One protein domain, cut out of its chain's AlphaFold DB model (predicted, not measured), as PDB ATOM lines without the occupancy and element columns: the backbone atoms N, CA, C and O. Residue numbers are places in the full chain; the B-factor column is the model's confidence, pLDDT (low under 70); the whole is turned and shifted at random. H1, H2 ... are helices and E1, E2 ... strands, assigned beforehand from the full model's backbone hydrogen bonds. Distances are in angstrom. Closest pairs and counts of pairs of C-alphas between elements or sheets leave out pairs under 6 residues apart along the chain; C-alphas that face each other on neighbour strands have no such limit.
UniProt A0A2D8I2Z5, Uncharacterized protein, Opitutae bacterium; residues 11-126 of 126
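What this domain is: This is residues 11 to 126 of the 126 residues of an uncharacterized protein of Opitutae bacterium (UniProt A0A2D8I2Z5). A strongly twisted sheet of four strands makes one end of the domain, with H3 over one of its faces and the short helical hairpin of H4 and H5 beyond one end of its inner strands. The long helix H1 packs on H5 with residues 33 to 40, and its residues 11 to 31 stick out as a long arm. The printed part has 116 residues with five named helices and four named strands, in the order H1 H2 H3 E1 E2 H4 H5 E3 E4; the sheet's order is E1 E2 E3 E4, all antiparallel, and the class is mixed, helices and strands. The whole is only just extended, close to loose, with a radius of gyration of the C-alphas of 20.3 A, and spans 79 by 23 by 22 A, the arm adding much of the length.

How they stand to each other: In the sheet, E1, residues 69 to 75, and E2, residues 78 to 86, form a hairpin, with N 73 and O 80 within hydrogen-bond range at 2.9 A. E3, residues 111 to 116, is antiparallel to E2 at 162 degrees, with N 83 and O 114 at 2.9 A. E3 and E4, residues 121 to 125, form another hairpin, with N 113 and O 125 at 2.8 A. H3, residues 54 to 62, is on the sheet at a height over the sheet of 9.1 A, over E3, on a local plane only just fixed, by 6 C-alphas; on the local plane it runs across the strands, at 82 degrees to E3. H4, residues 87 to 95, only grazes the sheet with residues 87 to 92, and is near H3. H4 and H5, residues 100 to 107, touch as a helical hairpin, at a shallow tilt of 2 degrees, opposite ways; their closest C-alphas, of Ser 88 and Ala 105, are 4.8 A apart. H1, residues 11 to 45, touches H5 with residues 33 to 40 alone, at a steep tilt of 63 degrees, the same way; the closest C-alphas, of Ala 36 and Glu 101, are 5.0 A apart. H1 is apart from H3. H2, residues 47 to 50, and H1 meet only through their link. In H1, H3 and H4 every O i to N i+4 pair is within hydrogen-bond range, in H5 3 of 4, and H2 is too short for such a pair.

Where its parts are: E2 is 25.6 A long and E1 17.1 A, from first to last C-alpha; E3 is 15.8 A and E4 11.8 A. H1 begins at C-alpha 11 (155.070, 54.581, 326.702) and is 51.2 A long. H3 is 12.1 A, H4 12.2 A, H5 11.0 A and H2 5.1 A. E4 ends at C-alpha 125 (137.897, 4.973, 358.141).

The domain as a whole: The C-alphas farthest apart, of Asp 11 and Asn 76, are 79.3 A apart. Without residues 11 to 31, which stand free, the body spans 50 by 21 by 20 A. The printed part has no cut and no long link. The mean pLDDT of the printed part is 93.3, and no printed residue is under 70.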
ATOM      1  N   ASP A  11     155.897  54.756 325.499       87.25
ATOM      2  CA  ASP A  11     155.070  54.581 326.702       87.25
ATOM      3  C   ASP A  11     153.843  53.712 326.404       87.25
ATOM      4  O   ASP A  11     153.557  52.759 327.125       87.25
ATOM      5  N   SER A  12     153.168  53.957 325.273       84.00
ATOM      6  CA  SER A  12     152.019  53.136 324.862       84.00
ATOM      7  C   SER A  12     152.401  51.697 324.501       84.00
ATOM      8  O   SER A  12     151.659  50.773 324.821       84.00
ATOM      9  N   GLN A  13     153.572  51.482 323.882       84.38
ATOM     10  CA  GLN A  13     154.060  50.126 323.601       84.38
ATOM     11  C   GLN A  13     154.410  49.383 324.892       84.38
ATOM     12  O   GLN A  13     154.076  48.210 325.034       84.38
ATOM     13  N   PHE A  14     155.034  50.068 325.851       86.94
ATOM     14  CA  PHE A  14     155.367  49.493 327.148       86.94
ATOM     15  C   PHE A  14     154.112  49.114 327.950       86.94
ATOM     16  O   PHE A  14     154.038  48.021 328.515       86.94
ATOM     17  N   GLU A  15     153.090  49.974 327.963       89.38
ATOM     18  CA  GLU A  15     151.806  49.670 328.602       89.38
ATOM     19  C   GLU A  15     151.097  48.472 327.948       89.38
ATOM     20  O   GLU A  15     150.593  47.591 328.655       89.38
ATOM     21  N   GLU A  16     151.099  48.394 326.613       88.56
ATOM     22  CA  GLU A  16     150.570  47.244 325.873       88.56
ATOM     23  C   GLU A  16     151.326  45.950 326.209       88.56
ATOM     24  O   GLU A  16     150.700  44.912 326.445       88.56
ATOM     25  N   GLU A  17     152.658  45.989 326.291       87.00
ATOM     26  CA  GLU A  17     153.479  44.838 326.678       87.00
ATOM     27  C   GLU A  17     153.186  44.377 328.108       87.00
ATOM     28  O   GLU A  17     152.953  43.184 328.330       87.00
ATOM     29  N   ILE A  18     153.100  45.302 329.072       91.69
ATOM     30  CA  ILE A  18     152.709  44.979 330.451       91.69
ATOM     31  C   ILE A  18     151.326  44.330 330.480       91.69
ATOM     32  O   ILE A  18     151.124  43.332 331.181       91.69
ATOM     33  N   ASN A  19     150.358  44.873 329.742       90.75
ATOM     34  CA  ASN A  19     149.008  44.326 329.724       90.75
ATOM     35  C   ASN A  19     148.983  42.915 329.113       90.75
ATOM     36  O   ASN A  19     148.388  41.995 329.678       90.75
ATOM     37  N   ASN A  20     149.720  42.704 328.022       89.81
ATOM     38  CA  ASN A  20     149.878  41.393 327.399       89.81
ATOM     39  C   ASN A  20     150.529  40.374 328.348       89.81
ATOM     40  O   ASN A  20     150.081  39.226 328.423       89.81
ATOM     41  N   ILE A  21     151.546  40.781 329.113       90.12
ATOM     42  CA  ILE A  21     152.182  39.934 330.134       90.12
ATOM     43  C   ILE A  21     151.181  39.576 331.236       90.12
ATOM     44  O   ILE A  21     151.093  38.407 331.620       90.12
ATOM     45  N   LYS A  22     150.387  40.541 331.717       90.31
ATOM     46  CA  LYS A  22     149.352  40.302 332.737       90.31
ATOM     47  C   LYS A  22     148.306  39.299 332.254       90.31
ATOM     48  O   LYS A  22     147.984  38.364 332.986       90.31
ATOM     49  N   ILE A  23     147.819  39.446 331.021       89.44
ATOM     50  CA  ILE A  23     146.835  38.530 330.424       89.44
ATOM     51  C   ILE A  23     147.415  37.116 330.304       89.44
ATOM     52  O   ILE A  23     146.783  36.161 330.753       89.44
ATOM     53  N   LYS A  24     148.634  36.974 329.766       87.56
ATOM     54  CA  LYS A  24     149.308  35.668 329.639       87.56
ATOM     55  C   LYS A  24     149.551  35.011 330.995       87.56
ATOM     56  O   LYS A  24     149.319  33.815 331.150       87.56
ATOM     57  N   THR A  25     149.975  35.794 331.984       86.56
ATOM     58  CA  THR A  25     150.185  35.310 333.354       86.56
ATOM     59  C   THR A  25     148.879  34.816 333.966       86.56
ATOM     60  O   THR A  25     148.846  33.733 334.540       86.56
ATOM     61  N   LYS A  26     147.781  35.561 333.784       89.25
ATOM     62  CA  LYS A  26     146.457  35.163 334.271       89.25
ATOM     63  C   LYS A  26     145.951  33.887 333.594       89.25
ATOM     64  O   LYS A  26     145.444  33.011 334.281       89.25
ATOM     65  N   ALA A  27     146.115  33.762 332.276       87.31
ATOM     66  CA  ALA A  27     145.734  32.553 331.547       87.31
ATOM     67  C   ALA A  27     146.504  31.325 332.060       87.31
ATOM     68  O   ALA A  27     145.892  30.318 332.404       87.31
ATOM     69  N   ARG A  28     147.827  31.452 332.224       85.44
ATOM     70  CA  ARG A  28     148.665  30.397 332.806       85.44
ATOM     71  C   ARG A  28     148.245  30.043 334.234       85.44
ATOM     72  O   ARG A  28     148.247  28.869 334.587       85.44
ATOM     73  N   GLN A  29     147.902  31.033 335.058       86.88
ATOM     74  CA  GLN A  29     147.444  30.775 336.423       86.88
ATOM     75  C   GLN A  29     146.130  29.986 336.428       86.88
ATOM     76  O   GLN A  29     146.032  28.995 337.141       86.88
ATOM     77  N   ASN A  30     145.168  30.363 335.581       88.19
ATOM     78  CA  ASN A  30     143.909  29.628 335.447       88.19
ATOM     79  C   ASN A  30     144.143  28.166 335.028       88.19
ATOM     80  O   ASN A  30     143.530  27.266 335.589       88.19
ATOM     81  N   GLU A  31     145.055  27.911 334.082       89.88
ATOM     82  CA  GLU A  31     145.409  26.544 333.668       89.88
ATOM     83  C   GLU A  31     146.015  25.721 334.815       89.88
ATOM     84  O   GLU A  31     145.702  24.537 334.972       89.88
ATOM     85  N   LEU A  32     146.886  26.334 335.624       88.94
ATOM     86  CA  LEU A  32     147.472  25.686 336.799       88.94
ATOM     87  C   LEU A  32     146.413  25.383 337.863       88.94
ATOM     88  O   LEU A  32     146.427  24.293 338.432       88.94
ATOM     89  N   ASP A  33     145.485  26.308 338.094       90.00
ATOM     90  CA  ASP A  33     144.400  26.142 339.061       90.00
ATOM     91  C   ASP A  33     143.427  25.035 338.621       90.00
ATOM     92  O   ASP A  33     143.064  24.174 339.428       90.00
ATOM     93  N   ASP A  34     143.071  24.986 337.333       92.56
ATOM     94  CA  ASP A  34     142.239  23.924 336.756       92.56
ATOM     95  C   ASP A  34     142.919  22.555 336.864       92.56
ATOM     96  O   ASP A  34     142.280  21.550 337.196       92.56
ATOM     97  N   LYS A  35     144.232  22.497 336.607       94.81
ATOM     98  CA  LYS A  35     145.019  21.272 336.769       94.81
ATOM     99  C   LYS A  35     145.043  20.821 338.228       94.81
ATOM    100  O   LYS A  35     144.787  19.648 338.495       94.81
ATOM    101  N   ALA A  36     145.308  21.735 339.158       94.06
ATOM    102  CA  ALA A  36     145.343  21.428 340.581       94.06
ATOM    103  C   ALA A  36     143.977  20.931 341.078       94.06
ATOM    104  O   ALA A  36     143.899  19.943 341.807       94.06
ATOM    105  N   LEU A  37     142.883  21.542 340.617       94.94
ATOM    106  CA  LEU A  37     141.533  21.087 340.933       94.94
ATOM    107  C   LEU A  37     141.284  19.653 340.445       94.94
ATOM    108  O   LEU A  37     140.794  18.824 341.213       94.94
ATOM    109  N   ARG A  38     141.653  19.337 339.197       96.12
ATOM    110  CA  ARG A  38     141.540  17.972 338.653       96.12
ATOM    111  C   ARG A  38     142.378  16.975 339.451       96.12
ATOM    112  O   ARG A  38     141.877  15.908 339.788       96.12
ATOM    113  N   ASN A  39     143.614  17.335 339.797       96.44
ATOM    114  CA  ASN A  39     144.497  16.499 340.609       96.44
ATOM    115  C   ASN A  39     143.887  16.190 341.980       96.44
ATOM    116  O   ASN A  39     143.903  15.040 342.403       96.44
ATOM    117  N   VAL A  40     143.304  17.186 342.653       96.19
ATOM    118  CA  VAL A  40     142.643  16.998 343.954       96.19
ATOM    119  C   VAL A  40     141.405  16.109 343.834       96.19
ATOM    120  O   VAL A  40     141.185  15.252 344.689       96.19
ATOM    121  N   ILE A  41     140.604  16.278 342.777       95.06
ATOM    122  CA  ILE A  41     139.431  15.429 342.522       95.06
ATOM    123  C   ILE A  41     139.858  13.974 342.304       95.06
ATOM    124  O   ILE A  41     139.300  13.087 342.945       95.06
ATOM    125  N   ASN A  42     140.871  13.744 341.469       96.12
ATOM    126  CA  ASN A  42     141.401  12.407 341.202       96.12
ATOM    127  C   ASN A  42     142.042  11.796 342.457       96.12
ATOM    128  O   ASN A  42     141.823  10.637 342.782       96.12
ATOM    129  N   LEU A  43     142.789  12.586 343.232       95.50
ATOM    130  CA  LEU A  43     143.354  12.119 344.496       95.50
ATOM    131  C   LEU A  43     142.253  11.690 345.471       95.50
ATOM    132  O   LEU A  43     142.407  10.702 346.181       95.50
ATOM    133  N   LYS A  44     141.135  12.420 345.500       93.81
ATOM    134  CA  LYS A  44     139.987  12.072 346.334       93.81
ATOM    135  C   LYS A  44     139.284  10.804 345.846       93.81
ATOM    136  O   LYS A  44     138.878  10.010 346.690       93.81
ATOM    137  N   SER A  45     139.130  10.604 344.532       94.25
ATOM    138  CA  SER A  45     138.543   9.367 343.994       94.25
ATOM    139  C   SER A  45     139.419   8.151 344.276       94.25
ATOM    140  O   SER A  45     138.904   7.094 344.629       94.25
ATOM    141  N   ASP A  46     140.734   8.328 344.190       94.88
ATOM    142  CA  ASP A  46     141.703   7.235 344.268       94.88
ATOM    143  C   ASP A  46     142.222   7.010 345.696       94.88
ATOM    144  O   ASP A  46     143.053   6.132 345.929       94.88
ATOM    145  N   LEU A  47     141.736   7.791 346.665       93.25
ATOM    146  CA  LEU A  47     142.251   7.835 348.031       93.25
ATOM    147  C   LEU A  47     142.306   6.455 348.686       93.25
ATOM    148  O   LEU A  47     143.307   6.116 349.309       93.25
ATOM    149  N   PHE A  48     141.253   5.652 348.525       91.06
ATOM    150  CA  PHE A  48     141.190   4.317 349.120       91.06
ATOM    151  C   PHE A  48     142.273   3.383 348.577       91.06
ATOM    152  O   PHE A  48     142.803   2.571 349.324       91.06
ATOM    153  N   VAL A  49     142.609   3.496 347.291       93.75
ATOM    154  CA  VAL A  49     143.658   2.679 346.674       93.75
ATOM    155  C   VAL A  49     145.024   3.199 347.097       93.75
ATOM    156  O   VAL A  49     145.853   2.427 347.565       93.75
ATOM    157  N   ARG A  50     145.233   4.517 347.010       93.56
ATOM    158  CA  ARG A  50     146.518   5.134 347.344       93.56
ATOM    159  C   ARG A  50     146.905   4.935 348.796       93.56
ATOM    160  O   ARG A  50     148.047   4.627 349.082       93.56
ATOM    161  N   ILE A  51     145.964   5.057 349.729       93.00
ATOM    162  CA  ILE A  51     146.287   4.943 351.155       93.00
ATOM    163  C   ILE A  51     146.779   3.543 351.563       93.00
ATOM    164  O   ILE A  51     147.361   3.384 352.631       93.00
ATOM    165  N   GLN A  52     146.561   2.545 350.704       91.38
ATOM    166  CA  GLN A  52     147.066   1.187 350.877       91.38
ATOM    167  C   GLN A  52     148.477   0.999 350.292       91.38
ATOM    168  O   GLN A  52     149.081  -0.041 350.539       91.38
ATOM    169  N   GLU A  53     149.015   1.966 349.540       94.44
ATOM    170  CA  GLU A  53     150.374   1.917 348.986       94.44
ATOM    171  C   GLU A  53     151.419   1.914 350.119       94.44
ATOM    172  O   GLU A  53     151.280   2.618 351.123       94.44
ATOM    173  N   ASN A  54     152.465   1.091 349.981       93.06
ATOM    174  CA  ASN A  54     153.432   0.846 351.059       93.06
ATOM    175  C   ASN A  54     154.167   2.118 351.501       93.06
ATOM    176  O   ASN A  54     154.336   2.342 352.694       93.06
ATOM    177  N   ASP A  55     154.571   2.967 350.556       94.25
ATOM    178  CA  ASP A  55     155.262   4.229 350.834       94.25
ATOM    179  C   ASP A  55     154.404   5.182 351.673       94.25
ATOM    180  O   ASP A  55     154.901   5.849 352.585       94.25
ATOM    181  N   ILE A  56     153.098   5.194 351.413       94.38
ATOM    182  CA  ILE A  56     152.132   5.983 352.169       94.38
ATOM    183  C   ILE A  56     151.934   5.411 353.570       94.38
ATOM    184  O   ILE A  56     151.939   6.166 354.545       94.38
ATOM    185  N   GLN A  57     151.773   4.093 353.694       95.19
ATOM    186  CA  GLN A  57     151.630   3.454 355.002       95.19
ATOM    187  C   GLN A  57     152.879   3.647 355.871       95.19
ATOM    188  O   GLN A  57     152.763   4.007 357.046       95.19
ATOM    189  N   ASP A  58     154.068   3.509 355.284       95.44
ATOM    190  CA  ASP A  58     155.345   3.763 355.951       95.44
ATOM    191  C   ASP A  58     155.442   5.220 356.410       95.44
ATOM    192  O   ASP A  58     155.774   5.503 357.567       95.44
ATOM    193  N   TRP A  59     155.091   6.168 355.536       95.31
ATOM    194  CA  TRP A  59     155.053   7.583 355.887       95.31
ATOM    195  C   TRP A  59     154.106   7.860 357.060       95.31
ATOM    196  O   TRP A  59     154.489   8.567 358.001       95.31
ATOM    197  N   LEU A  60     152.902   7.280 357.048       95.75
ATOM    198  CA  LEU A  60     151.928   7.417 358.129       95.75
ATOM    199  C   LEU A  60     152.456   6.851 359.454       95.75
ATOM    200  O   LEU A  60     152.301   7.492 360.496       95.75
ATOM    201  N   LEU A  61     153.116   5.691 359.432       95.00
ATOM    202  CA  LEU A  61     153.681   5.045 360.621       95.00
ATOM    203  C   LEU A  61     154.854   5.815 361.223       95.00
ATOM    204  O   LEU A  61     154.911   5.987 362.449       95.00
ATOM    205  N   ILE A  62     155.765   6.298 360.372       94.81
ATOM    206  CA  ILE A  62     156.921   7.110 360.771       94.81
ATOM    207  C   ILE A  62     156.445   8.412 361.417       94.81
ATOM    208  O   ILE A  62     156.961   8.820 362.457       94.81
ATOM    209  N   ASN A  63     155.419   9.042 360.839       93.44
ATOM    210  CA  ASN A  63     154.909  10.339 361.281       93.44
ATOM    211  C   ASN A  63     153.727  10.236 362.250       93.44
ATOM    212  O   ASN A  63     153.123  11.256 362.585       93.44
ATOM    213  N   ARG A  64     153.399   9.034 362.746       92.50
ATOM    214  CA  ARG A  64     152.167   8.793 363.514       92.50
ATOM    215  C   ARG A  64     151.976   9.768 364.670       92.50
ATOM    216  O   ARG A  64     150.864  10.212 364.919       92.50
ATOM    217  N   THR A  65     153.055  10.128 365.364       92.38
ATOM    218  CA  THR A  65     153.023  10.986 366.556       92.38
ATOM    219  C   THR A  65     152.626  12.429 366.257       92.38
ATOM    220  O   THR A  65     152.116  13.095 367.157       92.38
ATOM    221  N   ILE A  66     152.808  12.887 365.015       93.38
ATOM    222  CA  ILE A  66     152.411  14.219 364.540       93.38
ATOM    223  C   ILE A  66     150.890  14.283 364.347       93.38
ATOM    224  O   ILE A  66     150.276  15.330 364.551       93.38
ATOM    225  N   PHE A  67     150.262  13.161 363.992       95.12
ATOM    226  CA  PHE A  67     148.821  13.098 363.780       95.12
ATOM    227  C   PHE A  67     148.064  13.002 365.112       95.12
ATOM    228  O   PHE A  67     148.457  12.206 365.972       95.12
ATOM    229  N   PRO A  68     146.964  13.754 365.299       96.44
ATOM    230  CA  PRO A  68     146.160  13.700 366.513       96.44
ATOM    231  C   PRO A  68     145.766  12.278 366.924       96.44
ATOM    232  O   PRO A  68     145.226  11.504 366.128       96.44
ATOM    233  N   LEU A  69     146.013  11.957 368.196       96.94
ATOM    234  CA  LEU A  69     145.538  10.729 368.824       96.94
ATOM    235  C   LEU A  69     144.048  10.873 369.144       96.94
ATOM    236  O   LEU A  69     143.652  11.799 369.848       96.94
ATOM    237  N   VAL A  70     143.237   9.948 368.640       97.12
ATOM    238  CA  VAL A  70     141.784   9.924 368.860       97.12
ATOM    239  C   VAL A  70     141.427   8.948 369.969       97.12
ATOM    240  O   VAL A  70     140.657   9.277 370.866       97.12
ATOM    241  N   ALA A  71     141.995   7.746 369.925       96.12
ATOM    242  CA  ALA A  71     141.793   6.733 370.948       96.12
ATOM    243  C   ALA A  71     143.033   5.851 371.071       96.12
ATOM    244  O   ALA A  71     143.824   5.725 370.135       96.12
ATOM    245  N   LYS A  72     143.187   5.218 372.230       96.56
ATOM    246  CA  LYS A  72     144.282   4.299 372.514       96.56
ATOM    247  C   LYS A  72     143.758   3.120 373.313       96.56
ATOM    248  O   LYS A  72     142.980   3.308 374.243       96.56
ATOM    249  N   THR A  73     144.199   1.924 372.963       95.00
ATOM    250  CA  THR A  73     143.913   0.708 373.719       95.00
ATOM    251  C   THR A  73     145.167  -0.142 373.842       95.00
ATOM    252  O   THR A  73     146.138   0.031 373.104       95.00
ATOM    253  N   PHE A  74     145.161  -1.046 374.810       94.88
ATOM    254  CA  PHE A  74     146.256  -1.964 375.061       94.88
ATOM    255  C   PHE A  74     145.718  -3.388 375.021       94.88
ATOM    256  O   PHE A  74     144.792  -3.727 375.757       94.88
ATOM    257  N   HIS A  75     146.277  -4.213 374.145       90.94
ATOM    258  CA  HIS A  75     145.847  -5.592 373.962       90.94
ATOM    259  C   HIS A  75     147.049  -6.473 373.630       90.94
ATOM    260  O   HIS A  75     147.882  -6.087 372.816       90.94
ATOM    261  N   ASN A  76     147.149  -7.646 374.264       88.75
ATOM    262  CA  ASN A  76     148.250  -8.603 374.077       88.75
ATOM    263  C   ASN A  76     149.648  -7.966 374.159       88.75
ATOM    264  O   ASN A  76     150.510  -8.229 373.329       88.75
ATOM    265  N   SER A  77     149.860  -7.096 375.148       91.94
ATOM    266  CA  SER A  77     151.115  -6.356 375.336       91.94
ATOM    267  C   SER A  77     151.470  -5.356 374.221       91.94
ATOM    268  O   SER A  77     152.561  -4.789 374.235       91.94
ATOM    269  N   ILE A  78     150.553  -5.098 373.284       94.12
ATOM    270  CA  ILE A  78     150.718  -4.156 372.176       94.12
ATOM    271  C   ILE A  78     149.793  -2.955 372.385       94.12
ATOM    272  O   ILE A  78     148.612  -3.077 372.723       94.12
ATOM    273  N   SER A  79     150.352  -1.768 372.165       94.31
ATOM    274  CA  SER A  79     149.619  -0.507 372.172       94.31
ATOM    275  C   SER A  79     149.034  -0.234 370.790       94.31
ATOM    276  O   SER A  79     149.784  -0.026 369.837       94.31
ATOM    277  N   TRP A  80     147.712  -0.151 370.716       95.94
ATOM    278  CA  TRP A  80     146.974   0.212 369.513       95.94
ATOM    279  C   TRP A  80     146.453   1.638 369.624       95.94
ATOM    280  O   TRP A  80     145.914   2.046 370.654       95.94
ATOM    281  N   GLU A  81     146.610   2.401 368.555       96.81
ATOM    282  CA  GLU A  81     146.258   3.810 368.486       96.81
ATOM    283  C   GLU A  81     145.342   4.040 367.290       96.81
ATOM    284  O   GLU A  81     145.647   3.632 366.174       96.81
ATOM    285  N   LYS A  82     144.224   4.723 367.524       97.38
ATOM    286  CA  LYS A  82     143.414   5.315 366.463       97.38
ATOM    287  C   LYS A  82     143.841   6.764 366.319       97.38
ATOM    288  O   LYS A  82     143.759   7.531 367.284       97.38
ATOM    289  N   ARG A  83     144.299   7.139 365.133       97.25
ATOM    290  CA  ARG A  83     144.775   8.488 364.818       97.25
ATOM    291  C   ARG A  83     143.995   9.071 363.654       97.25
ATOM    292  O   ARG A  83     143.324   8.345 362.926       97.25
ATOM    293  N   LYS A  84     144.045  10.394 363.518       97.06
ATOM    294  CA  LYS A  84     143.348  11.139 362.466       97.06
ATOM    295  C   LYS A  84     144.349  11.934 361.641       97.06
ATOM    296  O   LYS A  84     145.079  12.745 362.198       97.06
ATOM    297  N   ILE A  85     144.328  11.753 360.329       95.94
ATOM    298  CA  ILE A  85     145.015  12.608 359.364       95.94
ATOM    299  C   ILE A  85     143.983  13.396 358.558       95.94
ATOM    300  O   ILE A  85     142.882  12.920 358.307       95.94
ATOM    301  N   MET A  86     144.310  14.628 358.185       96.31
ATOM    302  CA  MET A  86     143.460  15.420 357.301       96.31
ATOM    303  C   MET A  86     143.790  15.112 355.837       96.31
ATOM    304  O   MET A  86     144.956  14.916 355.491       96.31
ATOM    305  N   PHE A  87     142.789  15.101 354.958       96.44
ATOM    306  CA  PHE A  87     143.000  14.903 353.522       96.44
ATOM    307  C   PHE A  87     143.957  15.947 352.928       96.44
ATOM    308  O   PHE A  87     144.753  15.628 352.046       96.44
ATOM    309  N   SER A  88     143.950  17.177 353.441       96.38
ATOM    310  CA  SER A  88     144.931  18.191 353.051       96.38
ATOM    311  C   SER A  88     146.375  17.776 353.348       96.38
ATOM    312  O   SER A  88     147.228  17.939 352.479       96.38
ATOM    313  N   GLU A  89     146.670  17.186 354.509       94.88
ATOM    314  CA  GLU A  89     148.010  16.670 354.835       94.88
ATOM    315  C   GLU A  89     148.424  15.554 353.871       94.88
ATOM    316  O   GLU A  89     149.563  15.531 353.410       94.88
ATOM    317  N   PHE A  90     147.481  14.686 353.491       94.56
ATOM    318  CA  PHE A  90     147.702  13.660 352.475       94.56
ATOM    319  C   PHE A  90     148.053  14.271 351.110       94.56
ATOM    320  O   PHE A  90     149.062  13.922 350.501       94.56
ATOM    321  N   ALA A  91     147.279  15.257 350.649       95.88
ATOM    322  CA  ALA A  91     147.578  15.994 349.421       95.88
ATOM    323  C   ALA A  91     148.922  16.742 349.500       95.88
ATOM    324  O   ALA A  91     149.650  16.826 348.513       95.88
ATOM    325  N   GLY A  92     149.272  17.254 350.682       95.50
ATOM    326  CA  GLY A  92     150.543  17.922 350.945       95.50
ATOM    327  C   GLY A  92     151.742  16.981 350.875       95.50
ATOM    328  O   GLY A  92     152.810  17.410 350.447       95.50
ATOM    329  N   TYR A  93     151.573  15.710 351.242       94.56
ATOM    330  CA  TYR A  93     152.590  14.680 351.042       94.56
ATOM    331  C   TYR A  93     152.792  14.367 349.552       94.56
ATOM    332  O   TYR A  93     153.924  14.380 349.078       94.56
ATOM    333  N   ILE A  94     151.703  14.175 348.799       94.75
ATOM    334  CA  ILE A  94     151.762  13.787 347.379       94.75
ATOM    335  C   ILE A  94     152.278  14.916 346.473       94.75
ATOM    336  O   ILE A  94     153.101  14.679 345.591       94.75
ATOM    337  N   PHE A  95     151.792  16.145 346.663       95.38
ATOM    338  CA  PHE A  95     152.066  17.270 345.757       95.38
ATOM    339  C   PHE A  95     152.988  18.339 346.358       95.38
ATOM    340  O   PHE A  95     153.466  19.223 345.647       95.38
ATOM    341  N   GLY A  96     153.252  18.275 347.663       95.25
ATOM    342  CA  GLY A  96     154.015  19.270 348.412       95.25
ATOM    343  C   GLY A  96     153.122  20.275 349.146       95.25
ATOM    344  O   GLY A  96     152.070  20.689 348.662       95.25
ATOM    345  N   ARG A  97     153.570  20.728 350.321       93.44
ATOM    346  CA  ARG A  97     152.811  21.647 351.198       93.44
ATOM    347  C   ARG A  97     152.560  23.039 350.613       93.44
ATOM    348  O   ARG A  97     151.606  23.694 351.002       93.44
ATOM    349  N   ASN A  98     153.385  23.482 349.668       93.44
ATOM    350  CA  ASN A  98     153.216  24.777 348.996       93.44
ATOM    351  C   ASN A  98     152.486  24.654 347.644       93.44
ATOM    352  O   ASN A  98     152.448  25.617 346.883       93.44
ATOM    353  N   SER A  99     151.963  23.470 347.315       94.75
ATOM    354  CA  SER A  99     151.251  23.233 346.058       94.75
ATOM    355  C   SER A  99     149.850  23.846 346.071       94.75
ATOM    356  O   SER A  99     149.201  23.950 347.120       94.75
ATOM    357  N   SER A 100     149.354  24.207 344.886       94.38
ATOM    358  CA  SER A 100     147.962  24.629 344.714       94.38
ATOM    359  C   SER A 100     146.994  23.522 345.143       94.38
ATOM    360  O   SER A 100     145.943  23.816 345.704       94.38
ATOM    361  N   GLU A 101     147.356  22.253 344.949       96.38
ATOM    362  CA  GLU A 101     146.587  21.084 345.368       96.38
ATOM    363  C   GLU A 101     146.396  21.031 346.886       96.38
ATOM    364  O   GLU A 101     145.270  20.863 347.351       96.38
ATOM    365  N   HIS A 102     147.464  21.228 347.665       96.50
ATOM    366  CA  HIS A 102     147.375  21.263 349.125       96.50
ATOM    367  C   HIS A 102     146.478  22.414 349.599       96.50
ATOM    368  O   HIS A 102     145.568  22.204 350.402       96.50
ATOM    369  N   ILE A 103     146.672  23.616 349.043       94.69
ATOM    370  CA  ILE A 103     145.864  24.803 349.367       94.69
ATOM    371  C   ILE A 103     144.386  24.576 349.011       94.69
ATOM    372  O   ILE A 103     143.489  24.976 349.755       94.69
ATOM    373  N   LEU A 104     144.100  23.933 347.876       94.81
ATOM    374  CA  LEU A 104     142.736  23.585 347.478       94.81
ATOM    375  C   LEU A 104     142.127  22.521 348.397       94.81
ATOM    376  O   LEU A 104     140.968  22.662 348.789       94.81
ATOM    377  N   ALA A 105     142.894  21.498 348.776       95.38
ATOM    378  CA  ALA A 105     142.446  20.444 349.680       95.38
ATOM    379  C   ALA A 105     142.074  20.994 351.068       95.38
ATOM    380  O   ALA A 105     141.056  20.587 351.626       95.38
ATOM    381  N   GLN A 106     142.807  21.993 351.578       95.12
ATOM    382  CA  GLN A 106     142.478  22.681 352.837       95.12
ATOM    383  C   GLN A 106     141.091  23.349 352.822       95.12
ATOM    384  O   GLN A 106     140.433  23.433 353.858       95.12
ATOM    385  N   LYS A 107     140.603  23.815 351.661       92.38
ATOM    386  CA  LYS A 107     139.294  24.497 351.563       92.38
ATOM    387  C   LYS A 107     138.106  23.558 351.774       92.38
ATOM    388  O   LYS A 107     137.029  24.017 352.148       92.38
ATOM    389  N   ARG A 108     138.263  22.266 351.470       86.69
ATOM    390  CA  ARG A 108     137.221  21.233 351.608       86.69
ATOM    391  C   ARG A 108     137.815  19.969 352.206       86.69
ATOM    392  O   ARG A 108     137.758  18.889 351.616       86.69
ATOM    393  N   ASP A 109     138.403  20.160 353.371       94.38
ATOM    394  CA  ASP A 109     139.138  19.125 354.063       94.38
ATOM    395  C   ASP A 109     138.203  18.149 354.787       94.38
ATOM    396  O   ASP A 109     137.089  18.496 355.187       94.38
ATOM    397  N   PHE A 110     138.668  16.919 354.965       95.25
ATOM    398  CA  PHE A 110     137.973  15.897 355.738       95.25
ATOM    399  C   PHE A 110     138.980  15.015 356.469       95.25
ATOM    400  O   PHE A 110     140.148  14.925 356.095       95.25
ATOM    401  N   GLY A 111     138.528  14.412 357.565       96.06
ATOM    402  CA  GLY A 111     139.365  13.547 358.382       96.06
ATOM    403  C   GLY A 111     139.379  12.126 357.852       96.06
ATOM    404  O   GLY A 111     138.335  11.594 357.512       96.06
ATOM    405  N   ILE A 112     140.548  11.511 357.863       96.25
ATOM    406  CA  ILE A 112     140.755  10.094 357.605       96.25
ATOM    407  C   ILE A 112     141.306   9.517 358.903       96.25
ATOM    408  O   ILE A 112     142.330   9.971 359.415       96.25
ATOM    409  N   HIS A 113     140.611   8.548 359.473       97.00
ATOM    410  CA  HIS A 113     141.078   7.838 360.651       97.00
ATOM    411  C   HIS A 113     141.832   6.590 360.227       97.00
ATOM    412  O   HIS A 113     141.463   5.936 359.256       97.00
ATOM    413  N   PHE A 114     142.866   6.242 360.978       96.56
ATOM    414  CA  PHE A 114     143.594   4.999 360.791       96.56
ATOM    415  C   PHE A 114     143.939   4.377 362.136       96.56
ATOM    416  O   PHE A 114     144.128   5.085 363.133       96.56
ATOM    417  N   VAL A 115     143.986   3.048 362.166       96.06
ATOM    418  CA  VAL A 115     144.360   2.274 363.351       96.06
ATOM    419  C   VAL A 115     145.750   1.703 363.138       96.06
ATOM    420  O   VAL A 115     145.996   1.018 362.150       96.06
ATOM    421  N   CYS A 116     146.661   1.988 364.060       95.69
ATOM    422  CA  CYS A 116     148.051   1.568 363.965       95.69
ATOM    423  C   CYS A 116     148.618   1.118 365.308       95.69
ATOM    424  O   CYS A 116     148.146   1.518 366.375       95.69
ATOM    425  N   ASN A 117     149.693   0.345 365.249       94.19
ATOM    426  CA  ASN A 117     150.607   0.147 366.367       94.19
ATOM    427  C   ASN A 117     151.995   0.717 365.997       94.19
ATOM    428  O   ASN A 117     152.107   1.623 365.170       94.19
ATOM    429  N   SER A 118     153.067   0.253 366.642       90.56
ATOM    430  CA  SER A 118     154.430   0.708 366.337       90.56
ATOM    431  C   SER A 118     155.004   0.177 365.019       90.56
ATOM    432  O   SER A 118     156.025   0.703 364.584       90.56
ATOM    433  N   THR A 119     154.403  -0.855 364.428       92.19
ATOM    434  CA  THR A 119     154.934  -1.608 363.281       92.19
ATOM    435  C   THR A 119     154.012  -1.630 362.066       92.19
ATOM    436  O   THR A 119     154.514  -1.793 360.964       92.19
ATOM    437  N   GLU A 120     152.696  -1.494 362.237       94.25
ATOM    438  CA  GLU A 120     151.731  -1.653 361.143       94.25
ATOM    439  C   GLU A 120     150.480  -0.777 361.301       94.25
ATOM    440  O   GLU A 120     150.125  -0.344 362.407       94.25
ATOM    441  N   ILE A 121     149.803  -0.556 360.171       95.81
ATOM    442  CA  ILE A 121     148.449  -0.001 360.075       95.81
ATOM    443  C   ILE A 121     147.503  -1.143 359.714       95.81
ATOM    444  O   ILE A 121     147.789  -1.927 358.816       95.81
ATOM    445  N   THR A 122     146.369  -1.239 360.402       93.81
ATOM    446  CA  THR A 122     145.408  -2.335 360.198       93.81
ATOM    447  C   THR A 122     144.140  -1.910 359.479       93.81
ATOM    448  O   THR A 122     143.496  -2.742 358.842       93.81
ATOM    449  N   SER A 123     143.745  -0.641 359.574       93.44
ATOM    450  CA  SER A 123     142.515  -0.165 358.940       93.44
ATOM    451  C   SER A 123     142.485   1.346 358.733       93.44
ATOM    452  O   SER A 123     143.201   2.100 359.399       93.44
ATOM    453  N   PHE A 124     141.592   1.766 357.830       94.44
ATOM    454  CA  PHE A 124     141.251   3.157 357.541       94.44
ATOM    455  C   PHE A 124     139.731   3.371 357.600       94.44
ATOM    456  O   PHE A 124     138.965   2.499 357.191       94.44
ATOM    457  N   GLU A 125     139.301   4.540 358.075       92.06
ATOM    458  CA  GLU A 125     137.897   4.973 358.141       92.06
ATOM    459  C   GLU A 125     137.781   6.440 357.678       92.06
ATOM    460  O   GLU A 125     138.614   7.266 358.055       92.06
ATOM    461  N   PHE A 126     136.757   6.776 356.887       85.88
ATOM    462  CA  PHE A 126     136.553   8.104 356.279       85.88
ATOM    463  C   PHE A 126     135.334   8.822 356.864       85.88
ATOM    464  O   PHE A 126     134.327   8.129 357.135       85.88
TER     465      PHE A 126